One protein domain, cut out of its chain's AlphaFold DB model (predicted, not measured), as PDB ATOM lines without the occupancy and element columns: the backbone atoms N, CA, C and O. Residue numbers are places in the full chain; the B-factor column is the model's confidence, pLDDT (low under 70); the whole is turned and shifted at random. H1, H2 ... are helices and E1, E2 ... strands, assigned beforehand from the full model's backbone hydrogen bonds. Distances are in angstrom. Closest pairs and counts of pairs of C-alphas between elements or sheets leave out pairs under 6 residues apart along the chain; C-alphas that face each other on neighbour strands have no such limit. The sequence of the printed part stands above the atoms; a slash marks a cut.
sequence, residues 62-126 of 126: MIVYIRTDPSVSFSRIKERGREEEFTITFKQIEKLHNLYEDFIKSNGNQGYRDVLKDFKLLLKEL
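Overview. This is residues 62 to 126 of the 126 residues of the protein "dNK domain-containing protein" of Megaselia scalaris (UniProt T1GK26). The long helix H2 runs along one side, with a row of two smaller parts beside it: helix H1 toward its first residues and a small two-stranded sheet, E1 and E2, toward its last. The printed part has 65 residues, with two named strands and two named helices in the order E1, H1, H2, E2 along the chain; the class is mixed, helices and strands, and the two strands of the sheet are parallel. The whole is only just loose, close to compact, with a radius of gyration of the C-alphas of 13.1 A and spans of 38 by 25 by 17 A.

Along the chain. E1 is residues 64 to 67, from C-alpha 64 at (335.706, 330.504, 332.164). H1, residues 70 to 80, is 15.4 A long. H2, residues 90 to 107, is 26.0 A long. E2, residues 114 to 117, ends at C-alpha 117 at (342.971, 337.730, 329.231).

Arrangement. E1 and E2 are parallel at 28 degrees; N 67 and O 116 are within hydrogen-bond range at 3.2 A. E1, H1, H2 and E2 form a strand-helix-strand unit, parallel neighbour strands with helices between, with a right-handed crossover. H2 touches H1 with residues 90 to 97 alone, at a steep tilt of 58 degrees, opposite ways; the closest C-alphas, of Pro 70 and Glu 94, are 5.5 A apart. H1 and E2 are apart. In H1 and H2 every O i to N i+4 pair is within hydrogen-bond range.

Size, cuts and confidence. The C-alphas farthest apart, of Glu 83 and Asn 109, are 38.6 A apart. The printed part has no cut and no long link. The model's pLDDT is under 70 at residues 108 to 126.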
ATOM      1  N   MET A  62     328.989 326.724 331.458       85.12
ATOM      2  CA  MET A  62     330.161 327.439 330.960       85.12
ATOM      3  C   MET A  62     331.386 327.185 331.841       85.12
ATOM      4  O   MET A  62     331.297 327.155 333.069       85.12
ATOM      5  N   ILE A  63     332.558 327.079 331.209       84.75
ATOM      6  CA  ILE A  63     333.853 327.188 331.891       84.75
ATOM      7  C   ILE A  63     334.532 328.470 331.428       84.75
ATOM      8  O   ILE A  63     334.756 328.672 330.235       84.75
ATOM      9  N   VAL A  64     334.902 329.305 332.395       85.94
ATOM     10  CA  VAL A  64     335.706 330.504 332.164       85.94
ATOM     11  C   VAL A  64     337.173 330.152 332.386       85.94
ATOM     12  O   VAL A  64     337.564 329.762 333.488       85.94
ATOM     13  N   TYR A  65     337.992 330.289 331.344       85.50
ATOM     14  CA  TYR A  65     339.429 330.034 331.427       85.50
ATOM     15  C   TYR A  65     340.195 331.352 331.521       85.50
ATOM     16  O   TYR A  65     340.278 332.118 330.559       85.50
ATOM     17  N   ILE A  66     340.773 331.605 332.697       86.50
ATOM     18  CA  ILE A  66     341.631 332.767 332.935       86.50
ATOM     19  C   ILE A  66     343.034 332.427 332.438       86.50
ATOM     20  O   ILE A  66     343.845 331.829 333.151       86.50
ATOM     21  N   ARG A  67     343.314 332.796 331.189       86.06
ATOM     22  CA  ARG A  67     344.595 332.507 330.551       86.06
ATOM     23  C   ARG A  67     345.639 333.523 331.000       86.06
ATOM     24  O   ARG A  67     345.447 334.729 330.855       86.06
ATOM     25  N   THR A  68     346.763 333.028 331.503       86.75
ATOM     26  CA  THR A  68     347.922 333.832 331.906       86.75
ATOM     27  C   THR A  68     349.198 333.202 331.374       86.75
ATOM     28  O   THR A  68     349.258 331.987 331.178       86.75
ATOM     29  N   ASP A  69     350.222 334.027 331.181       90.00
ATOM     30  CA  ASP A  69     351.566 333.532 330.922       90.00
ATOM     31  C   ASP A  69     352.081 332.726 332.141       90.00
ATOM     32  O   ASP A  69     351.878 333.171 333.286       90.00
ATOM     33  N   PRO A  70     352.719 331.556 331.938       91.88
ATOM     34  CA  PRO A  70     353.287 330.748 333.016       91.88
ATOM     35  C   PRO A  70     354.258 331.517 333.916       91.88
ATOM     36  O   PRO A  70     354.258 331.295 335.126       91.88
ATOM     37  N   SER A  71     355.051 332.442 333.363       92.75
ATOM     38  CA  SER A  71     356.015 333.242 334.132       92.75
ATOM     39  C   SER A  71     355.308 334.155 335.128       92.75
ATOM     40  O   SER A  71     355.675 334.195 336.300       92.75
ATOM     41  N   VAL A  72     354.214 334.788 334.700       91.69
ATOM     42  CA  VAL A  72     353.377 335.638 335.552       91.69
ATOM     43  C   VAL A  72     352.717 334.816 336.657       91.69
ATOM     44  O   VAL A  72     352.707 335.236 337.814       91.69
ATOM     45  N   SER A  73     352.185 333.633 336.328       90.69
ATOM     46  CA  SER A  73     351.603 332.720 337.322       90.69
ATOM     47  C   SER A  73     352.643 332.280 338.356       90.69
ATOM     48  O   SER A  73     352.400 332.345 339.559       90.69
ATOM     49  N   PHE A  74     353.839 331.911 337.898       92.06
ATOM     50  CA  PHE A  74     354.932 331.488 338.765       92.06
ATOM     51  C   PHE A  74     355.399 332.606 339.706       92.06
ATOM     52  O   PHE A  74     355.565 332.360 340.901       92.06
ATOM     53  N   SER A  75     355.539 333.840 339.211       91.62
ATOM     54  CA  SER A  75     355.858 334.998 340.055       91.62
ATOM     55  C   SER A  75     354.809 335.220 341.147       91.62
ATOM     56  O   SER A  75     355.179 335.421 342.300       91.62
ATOM     57  N   ARG A  76     353.513 335.103 340.822       90.38
ATOM     58  CA  ARG A  76     352.422 335.227 341.806       90.38
ATOM     59  C   ARG A  76     352.468 334.129 342.865       90.38
ATOM     60  O   ARG A  76     352.302 334.421 344.041       90.38
ATOM     61  N   ILE A  77     352.736 332.881 342.471       89.12
ATOM     62  CA  ILE A  77     352.897 331.763 343.415       89.12
ATOM     63  C   ILE A  77     354.016 332.073 344.417       89.12
ATOM     64  O   ILE A  77     353.831 331.902 345.621       89.12
ATOM     65  N   LYS A  78     355.161 332.575 343.936       89.75
ATOM     66  CA  LYS A  78     356.281 332.950 344.811       89.75
ATOM     67  C   LYS A  78     355.955 334.148 345.707       89.75
ATOM     68  O   LYS A  78     356.377 334.141 346.857       89.75
ATOM     69  N   GLU A  79     355.187 335.122 345.224       91.06
ATOM     70  CA  GLU A  79     354.733 336.274 346.020       91.06
ATOM     71  C   GLU A  79     353.754 335.871 347.137       91.06
ATOM     72  O   GLU A  79     353.849 336.397 348.243       91.06
ATOM     73  N   ARG A  80     352.854 334.905 346.890       90.88
ATOM     74  CA  ARG A  80     351.914 334.403 347.914       90.88
ATOM     75  C   ARG A  80     352.608 333.692 349.075       90.88
ATOM     76  O   ARG A  80     352.086 333.720 350.184       90.88
ATOM     77  N   GLY A  81     353.731 333.018 348.816       87.00
ATOM     78  CA  GLY A  81     354.571 332.417 349.857       87.00
ATOM     79  C   GLY A  81     353.921 331.293 350.675       87.00
ATOM     80  O   GLY A  81     354.253 331.146 351.848       87.00
ATOM     81  N   ARG A  82     352.999 330.506 350.096       90.44
ATOM     82  CA  ARG A  82     352.415 329.335 350.780       90.44
ATOM     83  C   ARG A  82     353.477 328.254 350.989       90.44
ATOM     84  O   ARG A  82     354.237 327.951 350.067       90.44
ATOM     85  N   GLU A  83     353.503 327.651 352.176       91.00
ATOM     86  CA  GLU A  83     354.537 326.681 352.554       91.00
ATOM     87  C   GLU A  83     354.556 325.454 351.632       91.00
ATOM     88  O   GLU A  83     355.613 324.984 351.205       91.00
ATOM     89  N   GLU A  84     353.374 324.991 351.235       88.56
ATOM     90  CA  GLU A  84     353.170 323.826 350.377       88.56
ATOM     91  C   GLU A  84     353.611 324.069 348.924       88.56
ATOM     92  O   GLU A  84     353.783 323.124 348.154       88.56
ATOM     93  N   GLU A  85     353.814 325.331 348.534       87.44
ATOM     94  CA  GLU A  85     354.110 325.745 347.159       87.44
ATOM     95  C   GLU A  85     355.590 326.112 346.940       87.44
ATOM     96  O   GLU A  85     356.010 326.378 345.807       87.44
ATOM     97  N   PHE A  86     356.428 326.099 347.986       87.38
ATOM     98  CA  PHE A  86     357.846 326.473 347.867       87.38
ATOM     99  C   PHE A  86     358.621 325.591 346.891       87.38
ATOM    100  O   PHE A  86     359.464 326.095 346.141       87.38
ATOM    101  N   THR A  87     358.307 324.297 346.869       90.62
ATOM    102  CA  THR A  87     358.972 323.289 346.032       90.62
ATOM    103  C   THR A  87     358.501 323.309 344.580       90.62
ATOM    104  O   THR A  87     359.120 322.664 343.733       90.62
ATOM    105  N   ILE A  88     357.449 324.074 344.263       91.38
ATOM    106  CA  ILE A  88     356.937 324.180 342.900       91.38
ATOM    107  C   ILE A  88     357.992 324.834 342.007       91.38
ATOM    108  O   ILE A  88     358.509 325.927 342.289       91.38
ATOM    109  N   THR A  89     358.271 324.156 340.900       94.12
ATOM    110  CA  THR A  89     359.193 324.585 339.850       94.12
ATOM    111  C   THR A  89     358.449 325.273 338.709       94.12
ATOM    112  O   THR A  89     357.285 324.982 338.434       94.12
ATOM    113  N   PHE A  90     359.140 326.152 337.982       94.25
ATOM    114  CA  PHE A  90     358.581 326.802 336.794       94.25
ATOM    115  C   PHE A  90     358.107 325.786 335.740       94.25
ATOM    116  O   PHE A  90     357.015 325.919 335.195       94.25
ATOM    117  N   LYS A  91     358.868 324.702 335.541       94.75
ATOM    118  CA  LYS A  91     358.538 323.626 334.595       94.75
ATOM    119  C   LYS A  91     357.201 322.943 334.910       94.75
ATOM    120  O   LYS A  91     356.467 322.586 333.992       94.75
ATOM    121  N   GLN A  92     356.861 322.776 336.190       93.12
ATOM    122  CA  GLN A  92     355.551 322.246 336.590       93.12
ATOM    123  C   GLN A  92     354.420 323.217 336.228       93.12
ATOM    124  O   GLN A  92     353.362 322.779 335.782       93.12
ATOM    125  N   ILE A  93     354.649 324.528 336.354       94.06
ATOM    126  CA  ILE A  93     353.671 325.548 335.953       94.06
ATOM    127  C   ILE A  93     353.495 325.595 334.432       94.06
ATOM    128  O   ILE A  93     352.357 325.632 333.966       94.06
ATOM    129  N   GLU A  94     354.574 325.514 333.649       95.19
ATOM    130  CA  GLU A  94     354.482 325.393 332.185       95.19
ATOM    131  C   GLU A  94     353.737 324.127 331.757       95.19
ATOM    132  O   GLU A  94     352.878 324.174 330.877       95.19
ATOM    133  N   LYS A  95     354.016 322.991 332.405       95.06
ATOM    134  CA  LYS A  95     353.309 321.736 332.136       95.06
ATOM    135  C   LYS A  95     351.808 321.880 332.389       95.06
ATOM    136  O   LYS A  95     351.012 321.523 331.523       95.06
ATOM    137  N   LEU A  96     351.419 322.424 333.545       94.50
ATOM    138  CA  LEU A  96     350.011 322.659 333.865       94.50
ATOM    139  C   LEU A  96     349.357 323.611 332.861       94.50
ATOM    140  O   LEU A  96     348.239 323.345 332.430       94.50
ATOM    141  N   HIS A  97     350.049 324.680 332.455       93.88
ATOM    142  CA  HIS A  97     349.561 325.590 331.420       93.88
ATOM    143  C   HIS A  97     349.237 324.840 330.124       93.88
ATOM    144  O   HIS A  97     348.118 324.945 329.632       93.88
ATOM    145  N   ASN A  98     350.163 324.023 329.620       94.31
ATOM    146  CA  ASN A  98     349.952 323.263 328.386       94.31
ATOM    147  C   ASN A  98     348.776 322.282 328.498       94.31
ATOM    148  O   ASN A  98     347.950 322.214 327.591       94.31
ATOM    149  N   LEU A  99     348.634 321.593 329.636       94.31
ATOM    150  CA  LEU A  99     347.492 320.709 329.879       94.31
ATOM    151  C   LEU A  99     346.155 321.468 329.877       94.31
ATOM    152  O   LEU A  99     345.170 320.972 329.333       94.31
ATOM    153  N   TYR A 100     346.104 322.680 330.441       91.50
ATOM    154  CA  TYR A 100     344.914 323.534 330.354       91.50
ATOM    155  C   TYR A 100     344.643 324.011 328.924       91.50
ATOM    156  O   TYR A 100     343.489 324.006 328.493       91.50
ATOM    157  N   GLU A 101     345.675 324.393 328.167       91.06
ATOM    158  CA  GLU A 101     345.524 324.768 326.757       91.06
ATOM    159  C   GLU A 101     344.919 323.621 325.942       91.06
ATOM    160  O   GLU A 101     344.006 323.847 325.146       91.06
ATOM    161  N   ASP A 102     345.385 322.395 326.163       91.38
ATOM    162  CA  ASP A 102     344.885 321.208 325.472       91.38
ATOM    163  C   ASP A 102     343.461 320.855 325.914       91.38
ATOM    164  O   ASP A 102     342.596 320.619 325.066       91.38
ATOM    165  N   PHE A 103     343.165 320.927 327.214       89.19
ATOM    166  CA  PHE A 103     341.813 320.742 327.746       89.19
ATOM    167  C   PHE A 103     340.801 321.712 327.108       89.19
ATOM    168  O   PHE A 103     339.721 321.298 326.678       89.19
ATOM    169  N   ILE A 104     341.153 322.995 326.987       85.88
ATOM    170  CA  ILE A 104     340.277 324.022 326.403       85.88
ATOM    171  C   ILE A 104     340.189 323.911 324.874       85.88
ATOM    172  O   ILE A 104     339.160 324.252 324.286       85.88
ATOM    173  N   LYS A 105     341.238 323.441 324.188       85.19
ATOM    174  CA  LYS A 105     341.181 323.169 322.741       85.19
ATOM    175  C   LYS A 105     340.253 322.000 322.432       85.19
ATOM    176  O   LYS A 105     339.397 322.146 321.563       85.19
ATOM    177  N   SER A 106     340.382 320.896 323.165       81.25
ATOM    178  CA  SER A 106     339.591 319.679 322.952       81.25
ATOM    179  C   SER A 106     338.104 319.872 323.259       81.25
ATOM    180  O   SER A 106     337.265 319.268 322.600       81.25
ATOM    181  N   ASN A 107     337.765 320.758 324.204       74.00
ATOM    182  CA  ASN A 107     336.377 321.016 324.604       74.00
ATOM    183  C   ASN A 107     335.787 322.316 324.023       74.00
ATOM    184  O   ASN A 107     334.603 322.591 324.183       74.00
ATOM    185  N   GLY A 108     336.566 323.119 323.292       58.84
ATOM    186  CA  GLY A 108     336.184 324.471 322.862       58.84
ATOM    187  C   GLY A 108     334.967 324.590 321.929       58.84
ATOM    188  O   GLY A 108     334.482 325.701 321.738       58.84
ATOM    189  N   ASN A 109     334.453 323.486 321.378       50.66
ATOM    190  CA  ASN A 109     333.294 323.472 320.474       50.66
ATOM    191  C   ASN A 109     331.937 323.274 321.184       50.66
ATOM    192  O   ASN A 109     330.902 323.360 320.533       50.66
ATOM    193  N   GLN A 110     331.913 323.025 322.500       51.53
ATOM    194  CA  GLN A 110     330.692 322.737 323.280       51.53
ATOM    195  C   GLN A 110     330.222 323.911 324.172       51.53
ATOM    196  O   GLN A 110     329.587 323.694 325.195       51.53
ATOM    197  N   GLY A 111     330.529 325.164 323.806       47.00
ATOM    198  CA  GLY A 111     330.153 326.358 324.596       47.00
ATOM    199  C   GLY A 111     331.187 326.787 325.652       47.00
ATOM    200  O   GLY A 111     330.972 327.731 326.402       47.00
ATOM    201  N   TYR A 112     332.353 326.138 325.676       53.16
ATOM    202  CA  TYR A 112     333.422 326.316 326.668       53.16
ATOM    203  C   TYR A 112     334.369 327.504 326.414       53.16
ATOM    204  O   TYR A 112     335.582 327.369 326.607       53.16
ATOM    205  N   ARG A 113     333.892 328.658 325.928       53.41
ATOM    206  CA  ARG A 113     334.806 329.775 325.629       53.41
ATOM    207  C   ARG A 113     334.270 331.153 325.986       53.41
ATOM    208  O   ARG A 113     333.734 331.838 325.130       53.41
ATOM    209  N   ASP A 114     334.642 331.590 327.186       55.66
ATOM    210  CA  ASP A 114     335.164 332.940 327.394       55.66
ATOM    211  C   ASP A 114     336.597 332.831 327.933       55.66
ATOM    212  O   ASP A 114     336.847 332.389 329.058       55.66
ATOM    213  N   VAL A 115     337.567 333.183 327.083       58.72
ATOM    214  CA  VAL A 115     338.979 333.277 327.470       58.72
ATOM    215  C   VAL A 115     339.224 334.702 327.928       58.72
ATOM    216  O   VAL A 115     339.459 335.600 327.116       58.72
ATOM    217  N   LEU A 116     339.171 334.911 329.238       59.06
ATOM    218  CA  LEU A 116     339.523 336.201 329.814       59.06
ATOM    219  C   LEU A 116     341.047 336.314 329.854       59.06
ATOM    220  O   LEU A 116     341.732 335.519 330.502       59.06
ATOM    221  N   LYS A 117     341.572 337.311 329.139       53.53
ATOM    222  CA  LYS A 117     342.971 337.730 329.231       53.53
ATOM    223  C   LYS A 117     343.068 338.821 330.293       53.53
ATOM    224  O   LYS A 117     342.310 339.784 330.245       53.53
ATOM    225  N   ASP A 118     343.985 338.653 331.239       52.50
ATOM    226  CA  ASP A 118     344.327 339.649 332.262       52.50
ATOM    227  C   ASP A 118     343.181 340.113 333.173       52.50
ATOM    228  O   ASP A 118     342.828 341.290 333.255       52.50
ATOM    229  N   PHE A 119     342.674 339.189 333.989       49.09
ATOM    230  CA  PHE A 119     341.787 339.529 335.099       49.09
ATOM    231  C   PHE A 119     342.597 339.946 336.343       49.09
ATOM    232  O   PHE A 119     342.790 339.176 337.283       49.09
ATOM    233  N   LYS A 120     343.116 341.182 336.346       43.97
ATOM    234  CA  LYS A 120     343.955 341.730 337.438       43.97
ATOM    235  C   LYS A 120     343.251 341.831 338.803       43.97
ATOM    236  O   LYS A 120     343.939 341.978 339.808       43.97
ATOM    237  N   LEU A 121     341.917 341.772 338.853       38.72
ATOM    238  CA  LEU A 121     341.152 342.120 340.057       38.72
ATOM    239  C   LEU A 121     340.790 340.943 340.983       38.72
ATOM    240  O   LEU A 121     340.511 341.195 342.148       38.72
ATOM    241  N   LEU A 122     340.791 339.687 340.511       40.75
ATOM    242  CA  LEU A 122     340.248 338.552 341.292       40.75
ATOM    243  C   LEU A 122     341.303 337.613 341.906       40.75
ATOM    244  O   LEU A 122     340.952 336.709 342.650       40.75
ATOM    245  N   LEU A 123     342.589 337.794 341.586       44.91
ATOM    246  CA  LEU A 123     343.638 336.794 341.849       44.91
ATOM    247  C   LEU A 123     344.524 337.085 343.069       44.91
ATOM    248  O   LEU A 123     345.515 336.394 343.263       44.91
ATOM    249  N   LYS A 124     344.208 338.092 343.895       36.34
ATOM    250  CA  LYS A 124     344.988 338.336 345.123       36.34
ATOM    251  C   LYS A 124     344.789 337.256 346.193       36.34
ATOM    252  O   LYS A 124     345.621 337.153 347.084       36.34
ATOM    253  N   GLU A 125     343.727 336.456 346.095       36.66
ATOM    254  CA  GLU A 125     343.370 335.456 347.114       36.66
ATOM    255  C   GLU A 125     343.375 333.999 346.613       36.66
ATOM    256  O   GLU A 125     343.282 333.081 347.428       36.66
ATOM    257  N   LEU A 126     343.548 333.767 345.305       44.62
ATOM    258  CA  LEU A 126     343.715 332.426 344.721       44.62
ATOM    259  C   LEU A 126     345.187 332.051 344.654       44.62
ATOM    260  O   LEU A 126     345.564 330.959 345.145       44.62
TER     261      LEU A 126